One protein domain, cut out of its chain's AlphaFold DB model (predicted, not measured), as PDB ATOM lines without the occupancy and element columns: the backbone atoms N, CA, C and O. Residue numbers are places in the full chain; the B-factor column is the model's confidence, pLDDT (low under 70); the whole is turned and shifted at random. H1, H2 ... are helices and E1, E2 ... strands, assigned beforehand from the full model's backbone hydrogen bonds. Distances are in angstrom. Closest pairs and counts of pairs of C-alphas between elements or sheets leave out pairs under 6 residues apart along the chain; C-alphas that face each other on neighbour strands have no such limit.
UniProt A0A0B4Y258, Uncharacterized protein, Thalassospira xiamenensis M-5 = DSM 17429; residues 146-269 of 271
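This is residues 146 to 269 of the 271 residues of an uncharacterized protein of Thalassospira xiamenensis M-5 = DSM 17429 (UniProt A0A0B4Y258). A long, thin ribbon of strands makes a rod: E3 and E4 form a long antiparallel hairpin, with E1 and E2 one after the other along the same side of E3, and the small hairpin E5 and E6 carries the length on past the end of E4. The one helix, H1, lies across E3 and E4, while the loop of residues 159 to 186 links E2 to E3. The 124 printed residues hold six named strands and then one named helix, in the order E1 to E6, H1; the class is mostly strand, with 60 residues in named elements, under half of those printed. The branched sheet E1 E2 E3 E4 and the sheet E5 E6 are antiparallel. The whole is only just extended, close to loose, with a radius of gyration of the C-alphas of 21.0 A and spans of 74 by 26 by 22 A.

E1, residues 146 to 150, is antiparallel to E3, residues 187 to 200, with N 147 and O 198 2.9 A apart. E2, residues 154 to 158, forms a hairpin with E3, with N 154 and O 192 2.8 A apart. E1 and E2 are on one side of E3, and E4, residues 206 to 220, is on the other side. E3 and E4 form a hairpin, with N 195 and O 212 2.8 A apart. E2, E3 and E4 are a meander, each strand the antiparallel neighbour of the one before. The sheet is twisted. E4 runs on into E5, residues 223 to 227, at 10 degrees across a break of 2 residues. E5 and E6, residues 238 to 243, form a hairpin, with N 226 and O 240 2.9 A apart. H1, residues 258 to 267, is on the branched sheet at a height of 8.4 A, over E3 and only just over E4, where 3 of its C-alphas fall. On the local plane it runs across the strands, at 71 degrees to E3. The closest C-alphas of E4 and H1 are those of Cys 214 and Cys 264, 5.8 A apart. In H1 every O i to N i+4 pair is within hydrogen-bond range.

E1 begins at C-alpha 146, (-13.397, 14.234, -1.219). E3 is 41.4 A long from first to last C-alpha and E4 42.7 A. H1 is 14.2 A long and ends at C-alpha 267, (-16.022, 28.097, 6.560).

The C-alphas farthest apart are those of Asp 203 and Asp 229, 74.4 A. The printed part has no cut. The links E2 to E3 and E6 to H1 are long. The mean pLDDT of the printed part is 84.5; residues 162 to 169, 177 to 183 and 229 to 230 are under 70.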
ATOM      1  N   SER A 146     -12.753  13.724  -2.430       89.75
ATOM      2  CA  SER A 146     -13.397  14.234  -1.219       89.75
ATOM      3  C   SER A 146     -14.908  14.083  -1.362       89.75
ATOM      4  O   SER A 146     -15.535  14.787  -2.152       89.75
ATOM      5  N   GLN A 147     -15.508  13.197  -0.571       93.88
ATOM      6  CA  GLN A 147     -16.956  13.003  -0.532       93.88
ATOM      7  C   GLN A 147     -17.544  13.644   0.719       93.88
ATOM      8  O   GLN A 147     -17.157  13.315   1.841       93.88
ATOM      9  N   VAL A 148     -18.520  14.535   0.543       95.50
ATOM     10  CA  VAL A 148     -19.260  15.142   1.656       95.50
ATOM     11  C   VAL A 148     -20.695  14.638   1.651       95.50
ATOM     12  O   VAL A 148     -21.428  14.787   0.676       95.50
ATOM     13  N   THR A 149     -21.114  14.077   2.778       96.88
ATOM     14  CA  THR A 149     -22.495  13.647   3.019       96.88
ATOM     15  C   THR A 149     -23.119  14.491   4.121       96.88
ATOM     16  O   THR A 149     -22.420  15.025   4.981       96.88
ATOM     17  N   TRP A 150     -24.440  14.641   4.088       97.12
ATOM     18  CA  TRP A 150     -25.186  15.416   5.077       97.12
ATOM     19  C   TRP A 150     -26.212  14.532   5.769       97.12
ATOM     20  O   TRP A 150     -26.999  13.855   5.109       97.12
ATOM     21  N   GLY A 151     -26.225  14.581   7.097       97.19
ATOM     22  CA  GLY A 151     -27.280  13.999   7.910       97.19
ATOM     23  C   GLY A 151     -28.608  14.747   7.768       97.19
ATOM     24  O   GLY A 151     -28.699  15.818   7.159       97.19
ATOM     25  N   GLY A 152     -29.649  14.169   8.368       97.31
ATOM     26  CA  GLY A 152     -30.954  14.814   8.475       97.31
ATOM     27  C   GLY A 152     -30.883  16.134   9.249       97.31
ATOM     28  O   GLY A 152     -30.053  16.304  10.144       97.31
ATOM     29  N   VAL A 153     -31.770  17.066   8.900       97.75
ATOM     30  CA  VAL A 153     -31.891  18.345   9.606       97.75
ATOM     31  C   VAL A 153     -32.612  18.116  10.929       97.75
ATOM     32  O   VAL A 153     -33.678  17.500  10.970       97.75
ATOM     33  N   THR A 154     -32.039  18.639  12.004       97.75
ATOM     34  CA  THR A 154     -32.635  18.655  13.339       97.75
ATOM     35  C   THR A 154     -32.966  20.083  13.745       97.75
ATOM     36  O   THR A 154     -32.382  21.045  13.245       97.75
ATOM     37  N   HIS A 155     -33.939  20.224  14.639       96.69
ATOM     38  CA  HIS A 155     -34.474  21.513  15.046       96.69
ATOM     39  C   HIS A 155     -34.392  21.659  16.559       96.69
ATOM     40  O   HIS A 155     -34.783  20.758  17.300       96.69
ATOM     41  N   ARG A 156     -33.936  22.821  17.024       94.12
ATOM     42  CA  ARG A 156     -33.958  23.176  18.448       94.12
ATOM     43  C   ARG A 156     -34.245  24.654  18.625       94.12
ATOM     44  O   ARG A 156     -33.985  25.460  17.737       94.12
ATOM     45  N   LYS A 157     -34.764  25.027  19.786       92.00
ATOM     46  CA  LYS A 157     -35.034  26.423  20.132       92.00
ATOM     47  C   LYS A 157     -34.309  26.804  21.409       92.00
ATOM     48  O   LYS A 157     -34.099  25.963  22.278       92.00
ATOM     49  N   TYR A 158     -33.947  28.073  21.507       89.19
ATOM     50  CA  TYR A 158     -33.460  28.684  22.730       89.19
ATOM     51  C   TYR A 158     -34.405  29.817  23.110       89.19
ATOM     52  O   TYR A 158     -34.642  30.762  22.349       89.19
ATOM     53  N   GLU A 159     -34.966  29.683  24.302       87.06
ATOM     54  CA  GLU A 159     -35.803  30.687  24.925       87.06
ATOM     55  C   GLU A 159     -34.990  31.392  26.002       87.06
ATOM     56  O   GLU A 159     -34.539  30.765  26.958       87.06
ATOM     57  N   ASN A 160     -34.785  32.698  25.835       78.56
ATOM     58  CA  ASN A 160     -34.146  33.487  26.867       78.56
ATOM     59  C   ASN A 160     -35.073  33.594  28.092       78.56
ATOM     60  O   ASN A 160     -36.247  33.940  27.923       78.56
ATOM     61  N   PRO A 161     -34.578  33.345  29.316       72.31
ATOM     62  CA  PRO A 161     -35.374  33.541  30.518       72.31
ATOM     63  C   PRO A 161     -35.849  34.995  30.645       72.31
ATOM     64  O   PRO A 161     -35.097  35.950  30.452       72.31
ATOM     65  N   VAL A 162     -37.116  35.162  31.030       67.88
ATOM     66  CA  VAL A 162     -37.789  36.471  31.164       67.88
ATOM     67  C   VAL A 162     -37.311  37.255  32.404       67.88
ATOM     68  O   VAL A 162     -37.723  38.391  32.624       67.88
ATOM     69  N   GLN A 163     -36.419  36.686  33.221       61.91
ATOM     70  CA  GLN A 163     -36.009  37.283  34.493       61.91
ATOM     71  C   GLN A 163     -35.192  38.575  34.321       61.91
ATOM     72  O   GLN A 163     -34.366  38.719  33.416       61.91
ATOM     73  N   VAL A 164     -35.458  39.532  35.213       52.69
ATOM     74  CA  VAL A 164     -34.803  40.843  35.275       52.69
ATOM     75  C   VAL A 164     -33.388  40.658  35.834       52.69
ATOM     76  O   VAL A 164     -33.235  40.095  36.912       52.69
ATOM     77  N   GLY A 165     -32.363  41.126  35.116       53.31
ATOM     78  CA  GLY A 165     -30.985  41.192  35.631       53.31
ATOM     79  C   GLY A 165     -29.989  40.155  35.101       53.31
ATOM     80  O   GLY A 165     -28.824  40.208  35.481       53.31
ATOM     81  N   HIS A 166     -30.382  39.254  34.197       53.28
ATOM     82  CA  HIS A 166     -29.436  38.331  33.560       53.28
ATOM     83  C   HIS A 166     -28.988  38.844  32.183       53.28
ATOM     84  O   HIS A 166     -29.609  38.552  31.164       53.28
ATOM     85  N   SER A 167     -27.883  39.597  32.165       53.94
ATOM     86  CA  SER A 167     -27.134  40.009  30.962       53.94
ATOM     87  C   SER A 167     -26.140  38.936  30.490       53.94
ATOM     88  O   SER A 167     -25.106  39.226  29.892       53.94
ATOM     89  N   THR A 168     -26.406  37.661  30.767       56.44
ATOM     90  CA  THR A 168     -25.528  36.583  30.305       56.44
ATOM     91  C   THR A 168     -25.796  36.362  28.821       56.44
ATOM     92  O   THR A 168     -26.847  35.824  28.472       56.44
ATOM     93  N   GLY A 169     -24.894  36.848  27.962       65.31
ATOM     94  CA  GLY A 169     -24.995  36.787  26.504       65.31
ATOM     95  C   GLY A 169     -25.474  35.423  26.012       65.31
ATOM     96  O   GLY A 169     -24.803  34.407  26.187       65.31
ATOM     97  N   GLY A 170     -26.675  35.400  25.435       74.62
ATOM     98  CA  GLY A 170     -27.264  34.183  24.891       74.62
ATOM     99  C   GLY A 170     -26.648  33.809  23.537       74.62
ATOM    100  O   GLY A 170     -26.095  34.674  22.851       74.62
ATOM    101  N   PRO A 171     -26.828  32.559  23.069       83.94
ATOM    102  CA  PRO A 171     -26.324  32.094  21.768       83.94
ATOM    103  C   PRO A 171     -26.895  32.867  20.567       83.94
ATOM    104  O   PRO A 171     -26.479  32.665  19.430       83.94
ATOM    105  N   CYS A 172     -27.868  33.745  20.811       87.00
ATOM    106  CA  CYS A 172     -28.608  34.491  19.799       87.00
ATOM    107  C   CYS A 172     -28.350  35.987  19.874       87.00
ATOM    108  O   CYS A 172     -29.034  36.775  19.225       87.00
ATOM    109  N   GLY A 173     -27.322  36.364  20.629       84.00
ATOM    110  CA  GLY A 173     -26.939  37.740  20.843       84.00
ATOM    111  C   GLY A 173     -27.883  38.477  21.781       84.00
ATOM    112  O   GLY A 173     -28.911  37.969  22.246       84.00
ATOM    113  N   THR A 174     -27.497  39.716  22.026       80.31
ATOM    114  CA  THR A 174     -28.147  40.621  22.962       80.31
ATOM    115  C   THR A 174     -28.709  41.796  22.182       80.31
ATOM    116  O   THR A 174     -28.073  42.305  21.258       80.31
ATOM    117  N   LEU A 175     -29.942  42.175  22.498       76.81
ATOM    118  CA  LEU A 175     -30.500  43.448  22.084       76.81
ATOM    119  C   LEU A 175     -29.976  44.504  23.057       76.81
ATOM    120  O   LEU A 175     -30.401  44.546  24.214       76.81
ATOM    121  N   ASN A 176     -29.048  45.314  22.561       70.38
ATOM    122  CA  ASN A 176     -28.538  46.496  23.241       70.38
ATOM    123  C   ASN A 176     -29.415  47.704  22.841       70.38
ATOM    124  O   ASN A 176     -30.064  47.664  21.796       70.38
ATOM    125  N   ASP A 177     -29.427  48.764  23.650       60.91
ATOM    126  CA  ASP A 177     -29.952  50.102  23.295       60.91
ATOM    127  C   ASP A 177     -31.462  50.394  23.434       60.91
ATOM    128  O   ASP A 177     -31.971  51.322  22.803       60.91
ATOM    129  N   TYR A 178     -32.195  49.727  24.334       64.38
ATOM    130  CA  TYR A 178     -33.525  50.215  24.742       64.38
ATOM    131  C   TYR A 178     -33.518  50.816  26.150       64.38
ATOM    132  O   TYR A 178     -33.402  50.100  27.140       64.38
ATOM    133  N   ALA A 179     -33.742  52.136  26.244       58.78
ATOM    134  CA  ALA A 179     -33.671  52.952  27.471       58.78
ATOM    135  C   ALA A 179     -34.524  52.463  28.664       58.78
ATOM    136  O   ALA A 179     -34.342  52.921  29.791       58.78
ATOM    137  N   HIS A 180     -35.452  51.531  28.435       57.97
ATOM    138  CA  HIS A 180     -36.383  51.013  29.443       57.97
ATOM    139  C   HIS A 180     -36.417  49.482  29.528       57.97
ATOM    140  O   HIS A 180     -37.180  48.926  30.316       57.97
ATOM    141  N   VAL A 181     -35.586  48.788  28.744       61.12
ATOM    142  CA  VAL A 181     -35.396  47.343  28.857       61.12
ATOM    143  C   VAL A 181     -33.903  47.108  28.958       61.12
ATOM    144  O   VAL A 181     -33.220  47.039  27.944       61.12
ATOM    145  N   TYR A 182     -33.412  46.992  30.194       59.25
ATOM    146  CA  TYR A 182     -32.070  46.477  30.481       59.25
ATOM    147  C   TYR A 182     -31.773  45.269  29.579       59.25
ATOM    148  O   TYR A 182     -32.684  44.460  29.381       59.25
ATOM    149  N   ASP A 183     -30.551  45.161  29.053       65.56
ATOM    150  CA  ASP A 183     -30.056  44.167  28.082       65.56
ATOM    151  C   ASP A 183     -30.900  42.887  27.981       65.56
ATOM    152  O   ASP A 183     -30.937  42.055  28.897       65.56
ATOM    153  N   ALA A 184     -31.624  42.727  26.870       70.75
ATOM    154  CA  ALA A 184     -32.494  41.576  26.636       70.75
ATOM    155  C   ALA A 184     -31.893  40.668  25.558       70.75
ATOM    156  O   ALA A 184     -31.681  41.097  24.429       70.75
ATOM    157  N   ASN A 185     -31.635  39.396  25.864       78.56
ATOM    158  CA  ASN A 185     -31.136  38.468  24.845       78.56
ATOM    159  C   ASN A 185     -32.258  37.989  23.931       78.56
ATOM    160  O   ASN A 185     -33.366  37.719  24.395       78.56
ATOM    161  N   TYR A 186     -31.944  37.824  22.647       86.19
ATOM    162  CA  TYR A 186     -32.892  37.307  21.669       86.19
ATOM    163  C   TYR A 186     -33.301  35.863  21.968       86.19
ATOM    164  O   TYR A 186     -32.518  35.032  22.436       86.19
ATOM    165  N   HIS A 187     -34.538  35.563  21.598       88.31
ATOM    166  CA  HIS A 187     -35.033  34.213  21.383       88.31
ATOM    167  C   HIS A 187     -34.583  33.704  20.014       88.31
ATOM    168  O   HIS A 187     -34.293  34.499  19.118       88.31
ATOM    169  N   CYS A 188     -34.561  32.391  19.807       92.31
ATOM    170  CA  CYS A 188     -34.096  31.852  18.531       92.31
ATOM    171  C   CYS A 188     -34.460  30.397  18.290       92.31
ATOM    172  O   CYS A 188     -34.633  29.594  19.207       92.31
ATOM    173  N   THR A 189     -34.526  30.066  17.010       95.06
ATOM    174  CA  THR A 189     -34.705  28.714  16.489       95.06
ATOM    175  C   THR A 189     -33.517  28.364  15.620       95.06
ATOM    176  O   THR A 189     -33.095  29.185  14.805       95.06
ATOM    177  N   PHE A 190     -33.026  27.143  15.755       95.69
ATOM    178  CA  PHE A 190     -31.880  26.621  15.034       95.69
ATOM    179  C   PHE A 190     -32.305  25.450  14.162       95.69
ATOM    180  O   PHE A 190     -33.123  24.625  14.582       95.69
ATOM    181  N   SER A 191     -31.691  25.375  12.990       97.75
ATOM    182  CA  SER A 191     -31.685  24.192  12.142       97.75
ATOM    183  C   SER A 191     -30.248  23.715  12.026       97.75
ATOM    184  O   SER A 191     -29.382  24.458  11.554       97.75
ATOM    185  N   ASP A 192     -30.004  22.487  12.460       97.56
ATOM    186  CA  ASP A 192     -28.680  21.881  12.536       97.56
ATOM    187  C   ASP A 192     -28.618  20.662  11.609       97.56
ATOM    188  O   ASP A 192     -29.525  19.830  11.609       97.56
ATOM    189  N   ALA A 193     -27.540  20.526  10.839       98.12
ATOM    190  CA  ALA A 193     -27.252  19.315  10.072       98.12
ATOM    191  C   ALA A 193     -25.775  18.943  10.220       98.12
ATOM    192  O   ALA A 193     -24.898  19.800  10.084       98.12
ATOM    193  N   ALA A 194     -25.495  17.668  10.486       98.06
ATOM    194  CA  ALA A 194     -24.133  17.152  10.519       98.06
ATOM    195  C   ALA A 194     -23.645  16.908   9.085       98.06
ATOM    196  O   ALA A 194     -24.270  16.152   8.344       98.06
ATOM    197  N   GLY A 195     -22.558  17.563   8.687       97.56
ATOM    198  CA  GLY A 195     -21.821  17.245   7.471       97.56
ATOM    199  C   GLY A 195     -20.674  16.303   7.813       97.56
ATOM    200  O   GLY A 195     -19.958  16.549   8.783       97.56
ATOM    201  N   THR A 196     -20.488  15.250   7.026       97.69
ATOM    202  CA  THR A 196     -19.380  14.301   7.167       97.69
ATOM    203  C   THR A 196     -18.575  14.282   5.877       97.69
ATOM    204  O   THR A 196     -19.106  13.909   4.827       97.69
ATOM    205  N   ARG A 197     -17.303  14.677   5.960       96.38
ATOM    206  CA  ARG A 197     -16.326  14.622   4.870       96.38
ATOM    207  C   ARG A 197     -15.507  13.343   4.986       96.38
ATOM    208  O   ARG A 197     -14.979  13.050   6.055       96.38
ATOM    209  N   LYS A 198     -15.382  12.612   3.884       95.06
ATOM    210  CA  LYS A 198     -14.472  11.480   3.720       95.06
ATOM    211  C   LYS A 198     -13.458  11.813   2.641       95.06
ATOM    212  O   LYS A 198     -13.837  12.354   1.606       95.06
ATOM    213  N   ILE A 199     -12.199  11.473   2.880       90.69
ATOM    214  CA  ILE A 199     -11.166  11.475   1.843       90.69
ATOM    215  C   ILE A 199     -10.946  10.018   1.456       90.69
ATOM    216  O   ILE A 199     -10.656   9.190   2.324       90.69
ATOM    217  N   ILE A 200     -11.162   9.715   0.182       89.38
ATOM    218  CA  ILE A 200     -11.129   8.367  -0.375       89.38
ATOM    219  C   ILE A 200     -10.002   8.313  -1.402       89.38
ATOM    220  O   ILE A 200      -9.902   9.187  -2.263       89.38
ATOM    221  N   ARG A 201      -9.138   7.311  -1.280       84.94
ATOM    222  CA  ARG A 201      -8.071   7.025  -2.242       84.94
ATOM    223  C   ARG A 201      -8.650   6.327  -3.479       84.94
ATOM    224  O   ARG A 201      -9.742   5.771  -3.421       84.94
ATOM    225  N   GLU A 202      -7.925   6.331  -4.595       80.88
ATOM    226  CA  GLU A 202      -8.377   5.710  -5.853       80.88
ATOM    227  C   GLU A 202      -8.752   4.224  -5.740       80.88
ATOM    228  O   GLU A 202      -9.609   3.742  -6.478       80.88
ATOM    229  N   ASP A 203      -8.153   3.492  -4.803       81.44
ATOM    230  CA  ASP A 203      -8.477   2.087  -4.536       81.44
ATOM    231  C   ASP A 203      -9.730   1.896  -3.658       81.44
ATOM    232  O   ASP A 203     -10.082   0.770  -3.305       81.44
ATOM    233  N   GLY A 204     -10.416   2.988  -3.308       85.00
ATOM    234  CA  GLY A 204     -11.618   2.997  -2.481       85.00
ATOM    235  C   GLY A 204     -11.351   3.033  -0.975       85.00
ATOM    236  O   GLY A 204     -12.308   3.038  -0.196       85.00
ATOM    237  N   GLU A 205     -10.088   3.079  -0.533       85.81
ATOM    238  CA  GLU A 205      -9.771   3.158   0.893       85.81
ATOM    239  C   GLU A 205     -10.116   4.542   1.465       85.81
ATOM    240  O   GLU A 205      -9.713   5.584   0.944       85.81
ATOM    241  N   VAL A 206     -10.848   4.562   2.583       89.12
ATOM    242  CA  VAL A 206     -11.137   5.794   3.327       89.12
ATOM    243  C   VAL A 206      -9.952   6.117   4.228       89.12
ATOM    244  O   VAL A 206      -9.776   5.499   5.275       89.12
ATOM    245  N   ILE A 207      -9.178   7.132   3.854       87.00
ATOM    246  CA  ILE A 207      -7.970   7.536   4.587       87.00
ATOM    247  C   ILE A 207      -8.249   8.584   5.672       87.00
ATOM    248  O   ILE A 207      -7.446   8.776   6.581       87.00
ATOM    249  N   SER A 208      -9.385   9.285   5.593       88.75
ATOM    250  CA  SER A 208      -9.799  10.258   6.608       88.75
ATOM    251  C   SER A 208     -11.315  10.426   6.646       88.75
ATOM    252  O   SER A 208     -11.992  10.332   5.621       88.75
ATOM    253  N   THR A 209     -11.857  10.678   7.839       94.38
ATOM    254  CA  THR A 209     -13.265  11.030   8.057       94.38
ATOM    255  C   THR A 209     -13.366  12.136   9.103       94.38
ATOM    256  O   THR A 209     -12.883  11.986  10.221       94.38
ATOM    257  N   GLU A 210     -14.043  13.232   8.766       95.88
ATOM    258  CA  GLU A 210     -14.285  14.371   9.656       95.88
ATOM    259  C   GLU A 210     -15.784  14.700   9.679       95.88
ATOM    260  O   GLU A 210     -16.449  14.650   8.646       95.88
ATOM    261  N   THR A 211     -16.343  15.035  10.846       97.81
ATOM    262  CA  THR A 211     -17.755  15.435  10.979       97.81
ATOM    263  C   THR A 211     -17.877  16.773  11.698       97.81
ATOM    264  O   THR A 211     -17.280  16.967  12.754       97.81
ATOM    265  N   LYS A 212     -18.673  17.691  11.139       98.00
ATOM    266  CA  LYS A 212     -18.949  19.024  11.695       98.00
ATOM    267  C   LYS A 212     -20.436  19.347  11.618       98.00
ATOM    268  O   LYS A 212     -21.141  18.880  10.728       98.00
ATOM    269  N   VAL A 213     -20.927  20.159  12.553       97.88
ATOM    270  CA  VAL A 213     -22.337  20.578  12.598       97.88
ATOM    271  C   VAL A 213     -22.492  21.948  11.949       97.88
ATOM    272  O   VAL A 213     -21.903  22.925  12.402       97.88
ATOM    273  N   CYS A 214     -23.303  22.017  10.895       97.81
ATOM    274  CA  CYS A 214     -23.692  23.259  10.243       97.81
ATOM    275  C   CYS A 214     -24.981  23.781  10.870       97.81
ATOM    276  O   CYS A 214     -26.034  23.150  10.730       97.81
ATOM    277  N   THR A 215     -24.896  24.941  11.514       96.69
ATOM    278  CA  THR A 215     -26.011  25.586  12.207       96.69
ATOM    279  C   THR A 215     -26.444  26.846  11.469       96.69
ATOM    280  O   THR A 215     -25.631  27.728  11.202       96.69
ATOM    281  N   THR A 216     -27.742  26.975  11.209       95.88
ATOM    282  CA  THR A 216     -28.374  28.246  10.828       95.88
ATOM    283  C   THR A 216     -29.471  28.593  11.830       95.88
ATOM    284  O   THR A 216     -30.066  27.695  12.430       95.88
ATOM    285  N   TYR A 217     -29.719  29.881  12.070       94.75
ATOM    286  CA  TYR A 217     -30.676  30.320  13.084       94.75
ATOM    287  C   TYR A 217     -31.470  31.562  12.669       94.75
ATOM    288  O   TYR A 217     -30.983  32.416  11.935       94.75
ATOM    289  N   ASN A 218     -32.682  31.675  13.215       93.12
ATOM    290  CA  ASN A 218     -33.492  32.893  13.206       93.12
ATOM    291  C   ASN A 218     -33.519  33.492  14.613       93.12
ATOM    292  O   ASN A 218     -33.596  32.747  15.594       93.12
ATOM    293  N   ARG A 219     -33.488  34.824  14.714       90.12
ATOM    294  CA  ARG A 219     -33.645  35.557  15.979       90.12
ATOM    295  C   ARG A 219     -35.048  36.143  16.073       90.12
ATOM    296  O   ARG A 219     -35.569  36.664  15.093       90.12
ATOM    297  N   TYR A 220     -35.623  36.104  17.266       87.88
ATOM    298  CA  TYR A 220     -36.923  36.683  17.585       87.88
ATOM    299  C   TYR A 220     -36.766  37.708  18.697       87.88
ATOM    300  O   TYR A 220     -36.090  37.447  19.697       87.88
ATOM    301  N   SER A 221     -37.392  38.871  18.502       83.38
ATOM    302  CA  SER A 221     -37.320  39.980  19.452       83.38
ATOM    303  C   SER A 221     -37.758  39.525  20.851       83.38
ATOM    304  O   SER A 221     -38.843  38.953  20.983       83.38
ATOM    305  N   PRO A 222     -36.961  39.803  21.896       78.25
ATOM    306  CA  PRO A 222     -37.342  39.541  23.280       78.25
ATOM    307  C   PRO A 222     -38.226  40.645  23.867       78.25
ATOM    308  O   PRO A 222     -38.593  40.591  25.040       78.25
ATOM    309  N   VAL A 223     -38.549  41.674  23.075       80.12
ATOM    310  CA  VAL A 223     -39.348  42.822  23.500       80.12
ATOM    311  C   VAL A 223     -40.489  43.111  22.535       80.12
ATOM    312  O   VAL A 223     -40.380  42.906  21.324       80.12
ATOM    313  N   LYS A 224     -41.583  43.640  23.083       83.94
ATOM    314  CA  LYS A 224     -42.712  44.181  22.323       83.94
ATOM    315  C   LYS A 224     -43.004  45.609  22.786       83.94
ATOM    316  O   LYS A 224     -43.049  45.865  23.991       83.94
ATOM    317  N   ALA A 225     -43.214  46.519  21.834       81.06
ATOM    318  CA  ALA A 225     -43.666  47.880  22.116       81.06
ATOM    319  C   ALA A 225     -45.043  47.859  22.802       81.06
ATOM    320  O   ALA A 225     -45.891  47.011  22.504       81.06
ATOM    321  N   THR A 226     -45.244  48.765  23.754       81.94
ATOM    322  CA  THR A 226     -46.493  48.916  24.507       81.94
ATOM    323  C   THR A 226     -47.010  50.343  24.346       81.94
ATOM    324  O   THR A 226     -46.237  51.288  24.467       81.94
ATOM    325  N   TYR A 227     -48.317  50.488  24.122       82.31
ATOM    326  CA  TYR A 227     -48.999  51.762  23.862       82.31
ATOM    327  C   TYR A 227     -50.141  51.983  24.864       82.31
ATOM    328  O   TYR A 227     -50.630  51.018  25.463       82.31
ATOM    329  N   TYR A 228     -50.563  53.233  25.071       76.19
ATOM    330  CA  TYR A 228     -51.860  53.542  25.687       76.19
ATOM    331  C   TYR A 228     -52.984  53.173  24.706       76.19
ATOM    332  O   TYR A 228     -52.856  53.453  23.520       76.19
ATOM    333  N   ASP A 229     -54.029  52.490  25.189       65.31
ATOM    334  CA  ASP A 229     -55.286  52.152  24.495       65.31
ATOM    335  C   ASP A 229     -55.228  52.095  22.955       65.31
ATOM    336  O   ASP A 229     -55.730  52.972  22.263       65.31
ATOM    337  N   GLN A 230     -54.629  51.024  22.416       67.00
ATOM    338  CA  GLN A 230     -54.524  50.745  20.969       67.00
ATOM    339  C   GLN A 230     -53.837  51.824  20.109       67.00
ATOM    340  O   GLN A 230     -53.943  51.768  18.883       67.00
ATOM    341  N   GLY A 231     -53.118  52.769  20.711       74.94
ATOM    342  CA  GLY A 231     -52.389  53.788  19.968       74.94
ATOM    343  C   GLY A 231     -51.159  53.261  19.218       74.94
ATOM    344  O   GLY A 231     -50.874  52.060  19.159       74.94
ATOM    345  N   SER A 232     -50.436  54.191  18.606       76.94
ATOM    346  CA  SER A 232     -49.310  53.973  17.703       76.94
ATOM    347  C   SER A 232     -48.102  54.834  18.082       76.94
ATOM    348  O   SER A 232     -48.190  55.744  18.899       76.94
ATOM    349  N   ASP A 233     -46.947  54.601  17.458       73.69
ATOM    350  CA  ASP A 233     -45.790  55.490  17.660       73.69
ATOM    351  C   ASP A 233     -46.088  56.929  17.190       73.69
ATOM    352  O   ASP A 233     -45.550  57.892  17.734       73.69
ATOM    353  N   ALA A 234     -46.976  57.088  16.202       79.00
ATOM    354  CA  ALA A 234     -47.278  58.370  15.571       79.00
ATOM    355  C   ALA A 234     -48.169  59.294  16.421       79.00
ATOM    356  O   ALA A 234     -48.126  60.509  16.240       79.00
ATOM    357  N   ASP A 235     -48.968  58.743  17.335       82.62
ATOM    358  CA  ASP A 235     -49.886  59.513  18.189       82.62
ATOM    359  C   ASP A 235     -49.308  59.833  19.579       82.62
ATOM    360  O   ASP A 235     -49.977  60.452  20.406       82.62
ATOM    361  N   GLY A 236     -48.056  59.439  19.840       77.50
ATOM    362  CA  GLY A 236     -47.378  59.690  21.113       77.50
ATOM    363  C   GLY A 236     -47.867  58.816  22.273       77.50
ATOM    364  O   GLY A 236     -47.479  59.052  23.415       77.50
ATOM    365  N   SER A 237     -48.677  57.785  22.014       84.12
ATOM    366  CA  SER A 237     -49.160  56.848  23.040       84.12
ATOM    367  C   SER A 237     -48.112  55.825  23.499       84.12
ATOM    368  O   SER A 237     -48.406  54.983  24.352       84.12
ATOM    369  N   PHE A 238     -46.899  55.862  22.945       82.25
ATOM    370  CA  PHE A 238     -45.821  54.939  23.279       82.25
ATOM    371  C   PHE A 238     -45.465  54.993  24.776       82.25
ATOM    372  O   PHE A 238     -45.115  56.037  25.326       82.25
ATOM    373  N   ARG A 239     -45.537  53.841  25.453       79.19
ATOM    374  CA  ARG A 239     -45.266  53.694  26.898       79.19
ATOM    375  C   ARG A 239     -43.890  53.132  27.216       79.19
ATOM    376  O   ARG A 239     -43.510  53.091  28.384       79.19
ATOM    377  N   GLY A 240     -43.189  52.620  26.214       78.75
ATOM    378  CA  GLY A 240     -41.992  51.816  26.409       78.75
ATOM    379  C   GLY A 240     -42.126  50.412  25.832       78.75
ATOM    380  O   GLY A 240     -43.081  50.053  25.138       78.75
ATOM    381  N   TYR A 241     -41.143  49.590  26.162       80.00
ATOM    382  CA  TYR A 241     -41.066  48.196  25.749       80.00
ATOM    383  C   TYR A 241     -41.283  47.288  26.956       80.00
ATOM    384  O   TYR A 241     -40.882  47.613  28.072       80.00
ATOM    385  N   LYS A 242     -41.884  46.120  26.725       80.38
ATOM    386  CA  LYS A 242     -41.953  45.045  27.719       80.38
ATOM    387  C   LYS A 242     -41.247  43.803  27.204       80.38
ATOM    388  O   LYS A 242     -41.335  43.502  26.011       80.38
ATOM    389  N   ARG A 243     -40.592  43.068  28.107       78.50
ATOM    390  CA  ARG A 243     -40.063  41.736  27.795       78.50
ATOM    391  C   ARG A 243     -41.214  40.787  27.481       78.50
ATOM    392  O   ARG A 243     -42.264  40.836  28.124       78.50
ATOM    393  N   VAL A 244     -41.013  39.939  26.488       81.12
ATOM    394  CA  VAL A 244     -41.945  38.879  26.109       81.12
ATOM    395  C   VAL A 244     -41.223  37.542  26.179       81.12
ATOM    396  O   VAL A 244     -40.010  37.494  26.015       81.12
ATOM    397  N   GLY A 245     -41.961  36.474  26.485       82.56
ATOM    398  CA  GLY A 245     -41.433  35.116  26.362       82.56
ATOM    399  C   GLY A 245     -41.271  34.717  24.897       82.56
ATOM    400  O   GLY A 245     -41.694  35.445  23.989       82.56
ATOM    401  N   PHE A 246     -40.715  33.527  24.670       83.19
ATOM    402  CA  PHE A 246     -40.661  32.971  23.324       83.19
ATOM    403  C   PHE A 246     -42.100  32.859  22.788       83.19
ATOM    404  O   PHE A 246     -42.981  32.394  23.519       83.19
ATOM    405  N   PRO A 247     -42.387  33.310  21.551       80.00
ATOM    406  CA  PRO A 247     -43.751  33.304  21.031       80.00
ATOM    407  C   PRO A 247     -44.341  31.894  21.132       80.00
ATOM    408  O   PRO A 247     -43.643  30.936  20.841       80.00
ATOM    409  N   SER A 248     -45.604  31.758  21.548       79.38
ATOM    410  CA  SER A 248     -46.301  30.462  21.669       79.38
ATOM    411  C   SER A 248     -46.864  29.941  20.335       79.38
ATOM    412  O   SER A 248     -47.285  28.791  20.247       79.38
ATOM    413  N   SER A 249     -46.799  30.755  19.282       80.06
ATOM    414  CA  SER A 249     -47.157  30.404  17.907       80.06
ATOM    415  C   SER A 249     -46.415  31.305  16.917       80.06
ATOM    416  O   SER A 249     -46.017  32.413  17.274       80.06
ATOM    417  N   GLY A 250     -46.284  30.873  15.660       78.44
ATOM    418  CA  GLY A 250     -45.738  31.715  14.585       78.44
ATOM    419  C   GLY A 250     -44.209  31.807  14.537       78.44
ATOM    420  O   GLY A 250     -43.677  32.666  13.839       78.44
ATOM    421  N   TRP A 251     -43.489  30.934  15.248       83.94
ATOM    422  CA  TRP A 251     -42.059  30.734  15.002       83.94
ATOM    423  C   TRP A 251     -41.842  29.759  13.839       83.94
ATOM    424  O   TRP A 251     -42.698  28.931  13.523       83.94
ATOM    425  N   SER A 252     -40.668  29.831  13.224       91.31
ATOM    426  CA  SER A 252     -40.264  28.980  12.113       91.31
ATOM    427  C   SER A 252     -38.779  28.664  12.214       91.31
ATOM    428  O   SER A 252     -37.942  29.529  12.462       91.31
ATOM    429  N   TYR A 253     -38.439  27.398  12.003       94.56
ATOM    430  CA  TYR A 253     -37.046  27.006  11.870       94.56
ATOM    431  C   TYR A 253     -36.521  27.497  10.511       94.56
ATOM    432  O   TYR A 253     -37.218  27.334   9.505       94.56
ATOM    433  N   PRO A 254     -35.337  28.133  10.451       95.06
ATOM    434  CA  PRO A 254     -34.761  28.562   9.181       95.06
ATOM    435  C   PRO A 254     -34.526  27.364   8.258       95.06
ATOM    436  O   PRO A 254     -34.174  26.272   8.707       95.06
ATOM    437  N   ALA A 255     -34.687  27.562   6.953       95.56
ATOM    438  CA  ALA A 255     -34.422  26.504   5.989       95.56
ATOM    439  C   ALA A 255     -32.923  26.153   5.961       95.56
ATOM    440  O   ALA A 255     -32.067  27.030   5.837       95.56
ATOM    441  N   HIS A 256     -32.604  24.857   6.016       95.12
ATOM    442  CA  HIS A 256     -31.234  24.348   5.876       95.12
ATOM    443  C   HIS A 256     -30.949  23.991   4.412       95.12
ATOM    444  O   HIS A 256     -30.965  22.831   3.997       95.12
ATOM    445  N   THR A 257     -30.820  25.028   3.586       96.44
ATOM    446  CA  THR A 257     -30.697  24.890   2.128       96.44
ATOM    447  C   THR A 257     -29.290  24.459   1.705       96.44
ATOM    448  O   THR A 257     -28.329  24.541   2.470       96.44
ATOM    449  N   ASN A 258     -29.129  24.069   0.436       95.25
ATOM    450  CA  ASN A 258     -27.804  23.787  -0.129       95.25
ATOM    451  C   ASN A 258     -26.864  25.004  -0.073       95.25
ATOM    452  O   ASN A 258     -25.659  24.829   0.065       95.25
ATOM    453  N   SER A 259     -27.402  26.228  -0.109       96.38
ATOM    454  CA  SER A 259     -26.603  27.446   0.067       96.38
ATOM    455  C   SER A 259     -26.008  27.538   1.480       96.38
ATOM    456  O   SER A 259     -24.821  27.819   1.619       96.38
ATOM    457  N   VAL A 260     -26.782  27.201   2.519       96.38
ATOM    458  CA  VAL A 260     -26.292  27.139   3.909       96.38
ATOM    459  C   VAL A 260     -25.201  26.074   4.050       96.38
ATOM    460  O   VAL A 260     -24.130  26.351   4.587       96.38
ATOM    461  N   LYS A 261     -25.437  24.876   3.500       95.88
ATOM    462  CA  LYS A 261     -24.452  23.782   3.475       95.88
ATOM    463  C   LYS A 261     -23.147  24.200   2.793       95.88
ATOM    464  O   LYS A 261     -22.076  23.986   3.349       95.88
ATOM    465  N   SER A 262     -23.241  24.851   1.633       95.56
ATOM    466  CA  SER A 262     -22.106  25.416   0.892       95.56
ATOM    467  C   SER A 262     -21.330  26.446   1.719       95.56
ATOM    468  O   SER A 262     -20.102  26.408   1.755       95.56
ATOM    469  N   GLY A 263     -22.029  27.339   2.426       96.31
ATOM    470  CA  GLY A 263     -21.401  28.311   3.326       96.31
ATOM    471  C   GLY A 263     -20.618  27.646   4.461       96.31
ATOM    472  O   GLY A 263     -19.477  28.020   4.723       96.31
ATOM    473  N   CYS A 264     -21.189  26.610   5.082       96.81
ATOM    474  CA  CYS A 264     -20.510  25.829   6.117       96.81
ATOM    475  C   CYS A 264     -19.272  25.097   5.584       96.81
ATOM    476  O   CYS A 264     -18.214  25.185   6.200       96.81
ATOM    477  N   MET A 265     -19.361  24.441   4.419       95.88
ATOM    478  CA  MET A 265     -18.194  23.798   3.791       95.88
ATOM    479  C   MET A 265     -17.071  24.803   3.512       95.88
ATOM    480  O   MET A 265     -15.909  24.507   3.783       95.88
ATOM    481  N   GLY A 266     -17.414  26.013   3.055       94.62
ATOM    482  CA  GLY A 266     -16.449  27.101   2.886       94.62
ATOM    483  C   GLY A 266     -15.778  27.520   4.186       94.62
ATOM    484  O   GLY A 266     -14.554  27.589   4.242       94.62
ATOM    485  N   ALA A 267     -16.556  27.727   5.250       95.31
ATOM    486  CA  ALA A 267     -16.022  28.097   6.560       95.31
ATOM    487  C   ALA A 267     -15.118  27.013   7.175       95.31
ATOM    488  O   ALA A 267     -14.236  27.323   7.974       95.31
ATOM    489  N   TRP A 268     -15.325  25.746   6.815       94.62
ATOM    490  CA  TRP A 268     -14.524  24.619   7.297       94.62
ATOM    491  C   TRP A 268     -13.339  24.256   6.403       94.62
ATOM    492  O   TRP A 268     -12.612  23.329   6.758       94.62
ATOM    493  N   ALA A 269     -13.157  24.954   5.276       92.94
ATOM    494  CA  ALA A 269     -12.172  24.621   4.246       92.94
ATOM    495  C   ALA A 269     -12.315  23.173   3.726       92.94
ATOM    496  O   ALA A 269     -11.346  22.422   3.648       92.94
TER     497      ALA A 269